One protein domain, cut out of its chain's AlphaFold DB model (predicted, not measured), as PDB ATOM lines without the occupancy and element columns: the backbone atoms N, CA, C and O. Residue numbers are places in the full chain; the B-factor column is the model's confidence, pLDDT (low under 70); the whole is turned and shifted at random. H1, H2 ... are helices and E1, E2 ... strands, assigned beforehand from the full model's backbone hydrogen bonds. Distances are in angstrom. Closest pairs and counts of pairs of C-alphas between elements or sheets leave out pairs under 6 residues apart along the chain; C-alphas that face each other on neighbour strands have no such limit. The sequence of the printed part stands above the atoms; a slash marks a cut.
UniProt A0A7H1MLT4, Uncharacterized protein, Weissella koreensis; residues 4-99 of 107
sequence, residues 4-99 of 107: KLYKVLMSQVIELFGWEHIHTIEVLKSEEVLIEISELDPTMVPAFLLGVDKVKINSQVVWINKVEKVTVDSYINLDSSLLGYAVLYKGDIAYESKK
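This is residues 4 to 99 of the 107 residues of an uncharacterized protein of Weissella koreensis (UniProt A0A7H1MLT4). Look first for one strongly twisted, partly curled sheet of six strands, E1 to E6, laid side by side in chain order, with a single helix, H1, packed on one face and no named helix on the other. The hairpin of E3 and E4 runs out to one end of the longest axis, and toward the opposite end lies a wide loop with no named element, residues 38 to 53. The printed part has 96 residues, with one named helix and six named strands that follow along the chain as H1, E1, E2, E3, E4, E5, E6; the sheet runs E1 - E2 - E3 - E4 - E5 - E6, all antiparallel, and the class is mixed, helices and strands. The whole is compact, with a radius of gyration of the C-alphas of 12.6 A and spans of 37 by 26 by 25 A.

Find C-alpha 4 at (524.861, 213.976, 856.323); from there H1, residues 4 to 17, runs 20.3 A to C-alpha 17. Next come E1, residues 22 to 29, and E2, residues 32 to 37. At C-alpha 54, (542.696, 197.445, 853.595), begins the longest strand, E3, residues 54 to 64, 30.7 A. E4, residues 68 to 76, covers 25.9 A, and E5, residues 82 to 89, covers 21.2 A. E6, residues 92 to 98, ends at C-alpha 98, (547.758, 205.609, 840.350).

The six strands form a meander, each strand the antiparallel neighbour of the one before. For E1 and E2, look at N 26 and O 34, 2.8 A apart; for E2 and E3, at 132 degrees, look at N 35 and O 55, 2.9 A. In the hairpin of E3 and E4, N 60 and O 72 are 2.9 A apart. E4 and E5 show N 73 and O 86 at 2.8 A, and E5 and E6 show N 87 and O 95 at 2.8 A. The edge strands E1 and E6 are apart. From edge to edge the strands' lines turn by 102 degrees and the way across the sheet by 50 degrees. H1 is on the sheet, making two layers, a helix on one face of a sheet; its closest C-alphas to E3 are those of Leu 9 and Ser 59, 6.9 A, and to E6 those of Leu 16 and Asp 92, 7.8 A. In H1 every O i to N i+4 pair is within hydrogen-bond range.

The two C-alphas farthest apart, those of Glu 39 and Lys 66, are 37.8 A from each other. The printed part has no cut. The link from E2 to E3, 16 residues, is long; the other links are tight. The mean pLDDT of the printed part is 80.7; look for values under 70 at residues 4 to 12, 14 to 16 and 41 to 44.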
ATOM      1  N   LYS A   4     525.063 213.861 857.769       58.41
ATOM      2  CA  LYS A   4     524.861 213.976 856.323       58.41
ATOM      3  C   LYS A   4     526.114 213.621 855.517       58.41
ATOM      4  O   LYS A   4     525.972 213.036 854.452       58.41
ATOM      5  N   LEU A   5     527.311 213.943 856.017       55.44
ATOM      6  CA  LEU A   5     528.571 213.652 855.318       55.44
ATOM      7  C   LEU A   5     528.911 212.157 855.408       55.44
ATOM      8  O   LEU A   5     529.224 211.542 854.398       55.44
ATOM      9  N   TYR A   6     528.677 211.562 856.582       60.06
ATOM     10  CA  TYR A   6     528.760 210.116 856.816       60.06
ATOM     11  C   TYR A   6     527.911 209.299 855.828       60.06
ATOM     12  O   TYR A   6     528.404 208.354 855.224       60.06
ATOM     13  N   LYS A   7     526.648 209.693 855.606       60.44
ATOM     14  CA  LYS A   7     525.763 209.010 854.646       60.44
ATOM     15  C   LYS A   7     526.247 209.118 853.200       60.44
ATOM     16  O   LYS A   7     526.027 208.193 852.432       60.44
ATOM     17  N   VAL A   8     526.873 210.238 852.834       64.75
ATOM     18  CA  VAL A   8     527.389 210.456 851.476       64.75
ATOM     19  C   VAL A   8     528.628 209.602 851.232       64.75
ATOM     20  O   VAL A   8     528.633 208.863 850.256       64.75
ATOM     21  N   LEU A   9     529.609 209.628 852.141       66.31
ATOM     22  CA  LEU A   9     530.780 208.749 852.050       66.31
ATOM     23  C   LEU A   9     530.380 207.281 852.048       66.31
ATOM     24  O   LEU A   9     530.916 206.500 851.271       66.31
ATOM     25  N   MET A  10     529.403 206.908 852.878       67.56
ATOM     26  CA  MET A  10     528.948 205.529 852.896       67.56
ATOM     27  C   MET A  10     528.261 205.106 851.606       67.56
ATOM     28  O   MET A  10     528.573 204.037 851.105       67.56
ATOM     29  N   SER A  11     527.396 205.942 851.026       66.19
ATOM     30  CA  SER A  11     526.801 205.642 849.716       66.19
ATOM     31  C   SER A  11     527.876 205.470 848.645       66.19
ATOM     32  O   SER A  11     527.809 204.525 847.879       66.19
ATOM     33  N   GLN A  12     528.903 206.323 848.643       67.31
ATOM     34  CA  GLN A  12     529.971 206.310 847.636       67.31
ATOM     35  C   GLN A  12     530.868 205.080 847.732       67.31
ATOM     36  O   GLN A  12     531.162 204.453 846.724       67.31
ATOM     37  N   VAL A  13     531.262 204.700 848.947       70.56
ATOM     38  CA  VAL A  13     532.026 203.472 849.179       70.56
ATOM     39  C   VAL A  13     531.216 202.244 848.768       70.56
ATOM     40  O   VAL A  13     531.745 201.343 848.132       70.56
ATOM     41  N   ILE A  14     529.925 202.206 849.093       67.50
ATOM     42  CA  ILE A  14     529.064 201.076 848.727       67.50
ATOM     43  C   ILE A  14     528.826 201.030 847.214       67.50
ATOM     44  O   ILE A  14     528.851 199.950 846.638       67.50
ATOM     45  N   GLU A  15     528.622 202.181 846.573       67.69
ATOM     46  CA  GLU A  15     528.464 202.299 845.118       67.69
ATOM     47  C   GLU A  15     529.729 201.855 844.373       67.69
ATOM     48  O   GLU A  15     529.621 201.208 843.339       67.69
ATOM     49  N   LEU A  16     530.911 202.163 844.914       69.31
ATOM     50  CA  LEU A  16     532.190 201.803 844.307       69.31
ATOM     51  C   LEU A  16     532.559 200.333 844.476       69.31
ATOM     52  O   LEU A  16     532.998 199.698 843.526       69.31
ATOM     53  N   PHE A  17     532.459 199.813 845.696       72.62
ATOM     54  CA  PHE A  17     532.984 198.484 846.003       72.62
ATOM     55  C   PHE A  17     531.914 197.396 845.934       72.62
ATOM     56  O   PHE A  17     532.270 196.230 845.842       72.62
ATOM     57  N   GLY A  18     530.627 197.747 845.983       72.44
ATOM     58  CA  GLY A  18     529.555 196.792 846.258       72.44
ATOM     59  C   GLY A  18     529.542 196.388 847.736       72.44
ATOM     60  O   GLY A  18     530.581 196.185 848.366       72.44
ATOM     61  N   TRP A  19     528.353 196.280 848.333       72.75
ATOM     62  CA  TRP A  19     528.220 195.932 849.757       72.75
ATOM     63  C   TRP A  19     528.796 194.545 850.071       72.75
ATOM     64  O   TRP A  19     529.357 194.315 851.137       72.75
ATOM     65  N   GLU A  20     528.673 193.623 849.124       73.50
ATOM     66  CA  GLU A  20     529.124 192.240 849.197       73.50
ATOM     67  C   GLU A  20     530.652 192.086 849.261       73.50
ATOM     68  O   GLU A  20     531.141 191.042 849.698       73.50
ATOM     69  N   HIS A  21     531.405 193.120 848.875       76.56
ATOM     70  CA  HIS A  21     532.867 193.106 848.897       76.56
ATOM     71  C   HIS A  21     533.466 193.856 850.090       76.56
ATOM     72  O   HIS A  21     534.687 193.922 850.222       76.56
ATOM     73  N   ILE A  22     532.637 194.415 850.975       80.62
ATOM     74  CA  ILE A  22     533.101 195.173 852.135       80.62
ATOM     75  C   ILE A  22     532.898 194.342 853.404       80.62
ATOM     76  O   ILE A  22     531.774 194.082 853.828       80.62
ATOM     77  N   HIS A  23     533.997 193.965 854.057       82.31
ATOM     78  CA  HIS A  23     533.963 193.221 855.318       82.31
ATOM     79  C   HIS A  23     533.727 194.133 856.516       82.31
ATOM     80  O   HIS A  23     533.024 193.783 857.463       82.31
ATOM     81  N   THR A  24     534.376 195.293 856.527       84.06
ATOM     82  CA  THR A  24     534.310 196.237 857.643       84.06
ATOM     83  C   THR A  24     534.483 197.652 857.127       84.06
ATOM     84  O   THR A  24     535.300 197.901 856.243       84.06
ATOM     85  N   ILE A  25     533.722 198.579 857.711       83.38
ATOM     86  CA  ILE A  25     533.921 200.018 857.550       83.38
ATOM     87  C   ILE A  25     534.147 200.621 858.930       83.38
ATOM     88  O   ILE A  25     533.284 200.538 859.804       83.38
ATOM     89  N   GLU A  26     535.286 201.274 859.103       86.50
ATOM     90  CA  GLU A  26     535.593 202.093 860.266       86.50
ATOM     91  C   GLU A  26     535.631 203.565 859.848       86.50
ATOM     92  O   GLU A  26     536.353 203.958 858.932       86.50
ATOM     93  N   VAL A  27     534.847 204.411 860.517       81.12
ATOM     94  CA  VAL A  27     534.850 205.853 860.244       81.12
ATOM     95  C   VAL A  27     535.868 206.533 861.134       81.12
ATOM     96  O   VAL A  27     535.662 206.654 862.341       81.12
ATOM     97  N   LEU A  28     536.947 207.006 860.518       82.75
ATOM     98  CA  LEU A  28     538.043 207.668 861.213       82.75
ATOM     99  C   LEU A  28     537.748 209.161 861.398       82.75
ATOM    100  O   LEU A  28     537.952 209.713 862.481       82.75
ATOM    101  N   LYS A  29     537.242 209.819 860.345       79.94
ATOM    102  CA  LYS A  29     536.844 211.238 860.339       79.94
ATOM    103  C   LYS A  29     535.593 211.450 859.491       79.94
ATOM    104  O   LYS A  29     535.067 210.529 858.879       79.94
ATOM    105  N   SER A  30     535.103 212.687 859.450       75.88
ATOM    106  CA  SER A  30     533.889 213.028 858.697       75.88
ATOM    107  C   SER A  30     534.037 212.784 857.192       75.88
ATOM    108  O   SER A  30     533.035 212.547 856.531       75.88
ATOM    109  N   GLU A  31     535.268 212.872 856.694       78.75
ATOM    110  CA  GLU A  31     535.705 212.765 855.305       78.75
ATOM    111  C   GLU A  31     536.604 211.547 855.036       78.75
ATOM    112  O   GLU A  31     537.115 211.405 853.931       78.75
ATOM    113  N   GLU A  32     536.836 210.701 856.044       81.50
ATOM    114  CA  GLU A  32     537.819 209.616 855.989       81.50
ATOM    115  C   GLU A  32     537.259 208.328 856.589       81.50
ATOM    116  O   GLU A  32     536.834 208.295 857.750       81.50
ATOM    117  N   VAL A  33     537.317 207.253 855.809       84.69
ATOM    118  CA  VAL A  33     536.902 205.911 856.220       84.69
ATOM    119  C   VAL A  33     538.011 204.913 855.934       84.69
ATOM    120  O   VAL A  33     538.711 205.023 854.934       84.69
ATOM    121  N   LEU A  34     538.179 203.942 856.818       87.31
ATOM    122  CA  LEU A  34     538.970 202.747 856.576       87.31
ATOM    123  C   LEU A  34     538.009 201.636 856.173       87.31
ATOM    124  O   LEU A  34     537.036 201.375 856.882       87.31
ATOM    125  N   ILE A  35     538.295 200.984 855.055       86.56
ATOM    126  CA  ILE A  35     537.551 199.809 854.622       86.56
ATOM    127  C   ILE A  35     538.469 198.599 854.552       86.56
ATOM    128  O   ILE A  35     539.636 198.702 854.168       86.56
ATOM    129  N   GLU A  36     537.916 197.460 854.937       86.50
ATOM    130  CA  GLU A  36     538.484 196.142 854.688       86.50
ATOM    131  C   GLU A  36     537.669 195.485 853.581       86.50
ATOM    132  O   GLU A  36     536.442 195.376 853.686       86.50
ATOM    133  N   ILE A  37     538.353 195.104 852.511       80.88
ATOM    134  CA  ILE A  37     537.757 194.664 851.254       80.88
ATOM    135  C   ILE A  37     538.107 193.206 850.983       80.88
ATOM    136  O   ILE A  37     539.211 192.740 851.258       80.88
ATOM    137  N   SER A  38     537.120 192.476 850.470       77.12
ATOM    138  CA  SER A  38     537.307 191.160 849.861       77.12
ATOM    139  C   SER A  38     538.233 191.262 848.652       77.12
ATOM    140  O   SER A  38     538.519 192.350 848.161       77.12
ATOM    141  N   GLU A  39     538.631 190.122 848.094       73.31
ATOM    142  CA  GLU A  39     539.184 190.111 846.742       73.31
ATOM    143  C   GLU A  39     538.164 190.731 845.762       73.31
ATOM    144  O   GLU A  39     536.992 190.339 845.738       73.31
ATOM    145  N   LEU A  40     538.599 191.758 845.028       71.56
ATOM    146  CA  LEU A  40     537.771 192.560 844.123       71.56
ATOM    147  C   LEU A  40     538.007 192.142 842.673       71.56
ATOM    148  O   LEU A  40     539.142 191.864 842.277       71.56
ATOM    149  N   ASP A  41     536.947 192.154 841.864       67.88
ATOM    150  CA  ASP A  41     537.073 191.975 840.419       67.88
ATOM    151  C   ASP A  41     537.752 193.217 839.790       67.88
ATOM    152  O   ASP A  41     537.352 194.348 840.092       67.88
ATOM    153  N   PRO A  42     538.745 193.045 838.892       65.19
ATOM    154  CA  PRO A  42     539.401 194.130 838.152       65.19
ATOM    155  C   PRO A  42     538.473 195.118 837.446       65.19
ATOM    156  O   PRO A  42     538.897 196.224 837.126       65.19
ATOM    157  N   THR A  43     537.236 194.720 837.160       69.44
ATOM    158  CA  THR A  43     536.245 195.551 836.470       69.44
ATOM    159  C   THR A  43     535.415 196.429 837.407       69.44
ATOM    160  O   THR A  43     534.740 197.339 836.932       69.44
ATOM    161  N   MET A  44     535.461 196.173 838.718       67.56
ATOM    162  CA  MET A  44     534.628 196.852 839.717       67.56
ATOM    163  C   MET A  44     535.330 198.032 840.386       67.56
ATOM    164  O   MET A  44     534.668 198.930 840.892       67.56
ATOM    165  N   VAL A  45     536.664 198.050 840.395       75.44
ATOM    166  CA  VAL A  45     537.447 199.033 841.154       75.44
ATOM    167  C   VAL A  45     538.648 199.540 840.368       75.44
ATOM    168  O   VAL A  45     539.114 198.851 839.459       75.44
ATOM    169  N   PRO A  46     539.211 200.703 840.750       78.75
ATOM    170  CA  PRO A  46     540.452 201.163 840.160       78.75
ATOM    171  C   PRO A  46     541.556 200.116 840.226       78.75
ATOM    172  O   PRO A  46     541.807 199.526 841.280       78.75
ATOM    173  N   ALA A  47     542.272 199.922 839.117       81.06
ATOM    174  CA  ALA A  47     543.226 198.818 838.980       81.06
ATOM    175  C   ALA A  47     544.348 198.851 840.037       81.06
ATOM    176  O   ALA A  47     544.923 197.821 840.389       81.06
ATOM    177  N   PHE A  48     544.664 200.033 840.576       81.88
ATOM    178  CA  PHE A  48     545.664 200.199 841.633       81.88
ATOM    179  C   PHE A  48     545.213 199.701 843.017       81.88
ATOM    180  O   PHE A  48     546.043 199.658 843.924       81.88
ATOM    181  N   LEU A  49     543.937 199.349 843.188       82.94
ATOM    182  CA  LEU A  49     543.396 198.742 844.408       82.94
ATOM    183  C   LEU A  49     543.388 197.211 844.359       82.94
ATOM    184  O   LEU A  49     543.082 196.575 845.364       82.94
ATOM    185  N   LEU A  50     543.743 196.599 843.227       82.75
ATOM    186  CA  LEU A  50     543.804 195.144 843.129       82.75
ATOM    187  C   LEU A  50     544.895 194.583 844.042       82.75
ATOM    188  O   LEU A  50     546.044 195.024 844.010       82.75
ATOM    189  N   GLY A  51     544.515 193.603 844.863       80.50
ATOM    190  CA  GLY A  51     545.384 193.018 845.885       80.50
ATOM    191  C   GLY A  51     545.569 193.885 847.136       80.50
ATOM    192  O   GLY A  51     546.388 193.538 847.983       80.50
ATOM    193  N   VAL A  52     544.834 194.994 847.265       84.44
ATOM    194  CA  VAL A  52     544.746 195.757 848.514       84.44
ATOM    195  C   VAL A  52     543.631 195.153 849.363       84.44
ATOM    196  O   VAL A  52     542.503 195.038 848.908       84.44
ATOM    197  N   ASP A  53     543.950 194.769 850.593       85.38
ATOM    198  CA  ASP A  53     543.026 194.182 851.570       85.38
ATOM    199  C   ASP A  53     542.391 195.247 852.478       85.38
ATOM    200  O   ASP A  53     541.240 195.129 852.901       85.38
ATOM    201  N   LYS A  54     543.141 196.317 852.772       89.50
ATOM    202  CA  LYS A  54     542.696 197.445 853.595       89.50
ATOM    203  C   LYS A  54     543.120 198.771 852.994       89.50
ATOM    204  O   LYS A  54     544.295 198.993 852.697       89.50
ATOM    205  N   VAL A  55     542.173 199.696 852.888       88.88
ATOM    206  CA  VAL A  55     542.425 201.021 852.315       88.88
ATOM    207  C   VAL A  55     541.676 202.104 853.075       88.88
ATOM    208  O   VAL A  55     540.510 201.959 853.437       88.88
ATOM    209  N   LYS A  56     542.366 203.213 853.334       90.19
ATOM    210  CA  LYS A  56     541.754 204.454 853.798       90.19
ATOM    211  C   LYS A  56     541.309 205.254 852.583       90.19
ATOM    212  O   LYS A  56     542.087 205.443 851.649       90.19
ATOM    213  N   ILE A  57     540.087 205.753 852.619       87.19
ATOM    214  CA  ILE A  57     539.499 206.576 851.569       87.19
ATOM    215  C   ILE A  57     539.218 207.945 852.162       87.19
ATOM    216  O   ILE A  57     538.527 208.048 853.176       87.19
ATOM    217  N   ASN A  58     539.768 208.983 851.536       87.12
ATOM    218  CA  ASN A  58     539.465 210.371 851.852       87.12
ATOM    219  C   ASN A  58     538.680 210.997 850.697       87.12
ATOM    220  O   ASN A  58     539.209 211.081 849.588       87.12
ATOM    221  N   SER A  59     537.450 211.437 850.959       85.31
ATOM    222  CA  SER A  59     536.540 211.934 849.922       85.31
ATOM    223  C   SER A  59     536.332 213.437 850.024       85.31
ATOM    224  O   SER A  59     535.938 213.968 851.067       85.31
ATOM    225  N   GLN A  60     536.521 214.131 848.905       85.38
ATOM    226  CA  GLN A  60     536.327 215.574 848.796       85.38
ATOM    227  C   GLN A  60     535.325 215.907 847.698       85.38
ATOM    228  O   GLN A  60     535.429 215.446 846.567       85.38
ATOM    229  N   VAL A  61     534.351 216.759 848.012       84.94
ATOM    230  CA  VAL A  61     533.378 217.242 847.027       84.94
ATOM    231  C   VAL A  61     533.905 218.508 846.365       84.94
ATOM    232  O   VAL A  61     534.151 219.506 847.044       84.94
ATOM    233  N   VAL A  62     533.988 218.496 845.037       85.75
ATOM    234  CA  VAL A  62     534.421 219.640 844.228       85.75
ATOM    235  C   VAL A  62     533.290 220.077 843.299       85.75
ATOM    236  O   VAL A  62     532.563 219.256 842.740       85.75
ATOM    237  N   TRP A  63     533.135 221.393 843.139       87.38
ATOM    238  CA  TRP A  63     532.177 221.985 842.209       87.38
ATOM    239  C   TRP A  63     532.893 222.498 840.961       87.38
ATOM    240  O   TRP A  63     533.681 223.440 841.041       87.38
ATOM    241  N   ILE A  64     532.578 221.927 839.802       84.50
ATOM    242  CA  ILE A  64     533.058 222.392 838.501       84.50
ATOM    243  C   ILE A  64     532.077 223.447 837.986       84.50
ATOM    244  O   ILE A  64     530.861 223.237 837.936       84.50
ATOM    245  N   ASN A  65     532.599 224.630 837.656       88.50
ATOM    246  CA  ASN A  65     531.827 225.772 837.152       88.50
ATOM    247  C   ASN A  65     530.619 226.180 838.023       88.50
ATOM    248  O   ASN A  65     529.701 226.824 837.528       88.50
ATOM    249  N   LYS A  66     530.616 225.837 839.321       85.44
ATOM    250  CA  LYS A  66     529.497 226.049 840.269       85.44
ATOM    251  C   LYS A  66     528.183 225.338 839.904       85.44
ATOM    252  O   LYS A  66     527.160 225.635 840.515       85.44
ATOM    253  N   VAL A  67     528.195 224.421 838.937       88.19
ATOM    254  CA  VAL A  67     526.985 223.730 838.457       88.19
ATOM    255  C   VAL A  67     527.122 222.222 838.603       88.19
ATOM    256  O   VAL A  67     526.178 221.556 839.018       88.19
ATOM    257  N   GLU A  68     528.301 221.682 838.314       87.81
ATOM    258  CA  GLU A  68     528.526 220.246 838.373       87.81
ATOM    259  C   GLU A  68     529.236 219.859 839.662       87.81
ATOM    260  O   GLU A  68     530.204 220.496 840.071       87.81
ATOM    261  N   LYS A  69     528.747 218.799 840.302       87.31
ATOM    262  CA  LYS A  69     529.329 218.236 841.515       87.31
ATOM    263  C   LYS A  69     530.076 216.957 841.150       87.31
ATOM    264  O   LYS A  69     529.463 216.022 840.637       87.31
ATOM    265  N   VAL A  70     531.362 216.908 841.472       88.00
ATOM    266  CA  VAL A  70     532.187 215.695 841.414       88.00
ATOM    267  C   VAL A  70     532.696 215.359 842.810       88.00
ATOM    268  O   VAL A  70     532.774 216.231 843.681       88.00
ATOM    269  N   THR A  71     533.028 214.093 843.030       86.12
ATOM    270  CA  THR A  71     533.741 213.661 844.238       86.12
ATOM    271  C   THR A  71     535.125 213.203 843.836       86.12
ATOM    272  O   THR A  71     535.271 212.519 842.833       86.12
ATOM    273  N   VAL A  72     536.135 213.616 844.584       87.81
ATOM    274  CA  VAL A  72     537.510 213.166 844.419       87.81
ATOM    275  C   VAL A  72     537.847 212.309 845.625       87.81
ATOM    276  O   VAL A  72     537.862 212.814 846.748       87.81
ATOM    277  N   ASP A  73     538.122 211.037 845.372       87.44
ATOM    278  CA  ASP A  73     538.508 210.066 846.383       87.44
ATOM    279  C   ASP A  73     540.008 209.824 846.306       87.44
ATOM    280  O   ASP A  73     540.559 209.534 845.244       87.44
ATOM    281  N   SER A  74     540.681 209.960 847.444       89.00
ATOM    282  CA  SER A  74     542.088 209.606 847.612       89.00
ATOM    283  C   SER A  74     542.189 208.290 848.366       89.00
ATOM    284  O   SER A  74     541.650 208.167 849.465       89.00
ATOM    285  N   TYR A  75     542.922 207.336 847.801       89.50
ATOM    286  CA  TYR A  75     543.120 206.012 848.380       89.50
ATOM    287  C   TYR A  75     544.502 205.933 849.005       89.50
ATOM    288  O   TYR A  75     545.513 206.169 848.345       89.50
ATOM    289  N   ILE A  76     544.550 205.612 850.289       90.31
ATOM    290  CA  ILE A  76     545.755 205.651 851.105       90.31
ATOM    291  C   ILE A  76     545.886 204.293 851.791       90.31
ATOM    292  O   ILE A  76     544.929 203.789 852.376       90.31
ATOM    293  N   ASN A  77     547.061 203.680 851.728       89.94
ATOM    294  CA  ASN A  77     547.301 202.429 852.442       89.94
ATOM    295  C   ASN A  77     547.428 202.669 853.968       89.94
ATOM    296  O   ASN A  77     547.341 203.790 854.484       89.94
ATOM    297  N   LEU A  78     547.656 201.597 854.727       87.81
ATOM    298  CA  LEU A  78     547.769 201.688 856.185       87.81
ATOM    299  C   LEU A  78     548.999 202.480 856.654       87.81
ATOM    300  O   LEU A  78     548.906 203.172 857.672       87.81
ATOM    301  N   ASP A  79     550.099 202.447 855.893       89.00
ATOM    302  CA  ASP A  79     551.332 203.195 856.183       89.00
ATOM    303  C   ASP A  79     551.249 204.696 855.844       89.00
ATOM    304  O   ASP A  79     552.174 205.454 856.124       89.00
ATOM    305  N   SER A  80     550.088 205.155 855.365       85.75
ATOM    306  CA  SER A  80     549.804 206.542 854.977       85.75
ATOM    307  C   SER A  80     550.433 206.979 853.648       85.75
ATOM    308  O   SER A  80     550.477 208.173 853.343       85.75
ATOM    309  N   SER A  81     550.851 206.032 852.809       89.25
ATOM    310  CA  SER A  81     551.198 206.285 851.415       89.25
ATOM    311  C   SER A  81     549.951 206.342 850.537       89.25
ATOM    312  O   SER A  81     549.129 205.428 850.498       89.25
ATOM    313  N   LEU A  82     549.837 207.428 849.775       89.81
ATOM    314  CA  LEU A  82     548.837 207.560 848.718       89.81
ATOM    315  C   LEU A  82     549.078 206.494 847.632       89.81
ATOM    316  O   LEU A  82     550.164 206.435 847.056       89.81
ATOM    317  N   LEU A  83     548.057 205.688 847.351       90.19
ATOM    318  CA  LEU A  83     548.030 204.658 846.309       90.19
ATOM    319  C   LEU A  83     547.581 205.233 844.964       90.19
ATOM    320  O   LEU A  83     548.139 204.907 843.917       90.19
ATOM    321  N   GLY A  84     546.592 206.120 845.000       91.19
ATOM    322  CA  GLY A  84     545.982 206.706 843.817       91.19
ATOM    323  C   GLY A  84     544.765 207.545 844.173       91.19
ATOM    324  O   GLY A  84     544.430 207.715 845.349       91.19
ATOM    325  N   TYR A  85     544.114 208.073 843.149       90.38
ATOM    326  CA  TYR A  85     542.882 208.837 843.275       90.38
ATOM    327  C   TYR A  85     541.890 208.448 842.182       90.38
ATOM    328  O   TYR A  85     542.287 208.049 841.086       90.38
ATOM    329  N   ALA A  86     540.604 208.584 842.491       87.75
ATOM    330  CA  ALA A  86     539.511 208.444 841.539       87.75
ATOM    331  C   ALA A  86     538.603 209.674 841.601       87.75
ATOM    332  O   ALA A  86     538.412 210.280 842.654       87.75
ATOM    333  N   VAL A  87     538.049 210.055 840.454       87.31
ATOM    334  CA  VAL A  87     537.021 211.088 840.353       87.31
ATOM    335  C   VAL A  87     535.702 210.406 840.048       87.31
ATOM    336  O   VAL A  87     535.556 209.775 839.002       87.31
ATOM    337  N   LEU A  88     534.737 210.581 840.942       83.56
ATOM    338  CA  LEU A  88     533.379 210.094 840.780       83.56
ATOM    339  C   LEU A  88     532.486 211.195 840.216       83.56
ATOM    340  O   LEU A  88     532.360 212.281 840.801       83.56
ATOM    341  N   TYR A  89     531.806 210.892 839.117       84.44
ATOM    342  CA  TYR A  89     530.769 211.737 838.538       84.44
ATOM    343  C   TYR A  89     529.472 210.942 838.453       84.44
ATOM    344  O   TYR A  89     529.399 209.926 837.776       84.44
ATOM    345  N   LYS A  90     528.437 211.416 839.158       80.56
ATOM    346  CA  LYS A  90     527.110 210.770 839.220       80.56
ATOM    347  C   LYS A  90     527.119 209.301 839.690       80.56
ATOM    348  O   LYS A  90     526.179 208.581 839.385       80.56
ATOM    349  N   GLY A  91     528.119 208.906 840.479       70.62
ATOM    350  CA  GLY A  91     528.262 207.545 841.021       70.62
ATOM    351  C   GLY A  91     529.256 206.679 840.244       70.62
ATOM    352  O   GLY A  91     529.753 205.707 840.794       70.62
ATOM    353  N   ASP A  92     529.627 207.079 839.024       78.25
ATOM    354  CA  ASP A  92     530.569 206.339 838.182       78.25
ATOM    355  C   ASP A  92     531.997 206.887 838.296       78.25
ATOM    356  O   ASP A  92     532.206 208.094 838.481       78.25
ATOM    357  N   ILE A  93     532.991 206.014 838.107       81.19
ATOM    358  CA  ILE A  93     534.401 206.404 837.977       81.19
ATOM    359  C   ILE A  93     534.585 207.103 836.623       81.19
ATOM    360  O   ILE A  93     534.592 206.475 835.567       81.19
ATOM    361  N   ALA A  94     534.747 208.424 836.653       85.69
ATOM    362  CA  ALA A  94     534.999 209.237 835.465       85.69
ATOM    363  C   ALA A  94     536.493 209.334 835.124       85.69
ATOM    364  O   ALA A  94     536.860 209.575 833.974       85.69
ATOM    365  N   TYR A  95     537.351 209.199 836.134       86.25
ATOM    366  CA  TYR A  95     538.798 209.262 835.993       86.25
ATOM    367  C   TYR A  95     539.467 208.515 837.142       86.25
ATOM    368  O   TYR A  95     539.012 208.603 838.281       86.25
ATOM    369  N   GLU A  96     540.590 207.864 836.864       88.25
ATOM    370  CA  GLU A  96     541.451 207.277 837.881       88.25
ATOM    371  C   GLU A  96     542.927 207.504 837.556       88.25
ATOM    372  O   GLU A  96     543.324 207.603 836.393       88.25
ATOM    373  N   SER A  97     543.752 207.581 838.595       89.00
ATOM    374  CA  SER A  97     545.203 207.652 838.459       89.00
ATOM    375  C   SER A  97     545.865 206.992 839.650       89.00
ATOM    376  O   SER A  97     545.598 207.322 840.807       89.00
ATOM    377  N   LYS A  98     546.815 206.112 839.356       90.12
ATOM    378  CA  LYS A  98     547.758 205.609 840.350       90.12
ATOM    379  C   LYS A  98     548.737 206.722 840.725       90.12
ATOM    380  O   LYS A  98     549.064 207.569 839.891       90.12
ATOM    381  N   LYS A  99     549.220 206.736 841.967       82.12
ATOM    382  CA  LYS A  99     550.393 207.539 842.309       82.12
ATOM    383  C   LYS A  99     551.618 206.883 841.678       82.12
ATOM    384  O   LYS A  99     551.971 205.763 842.049       82.12
TER     385      LYS A  99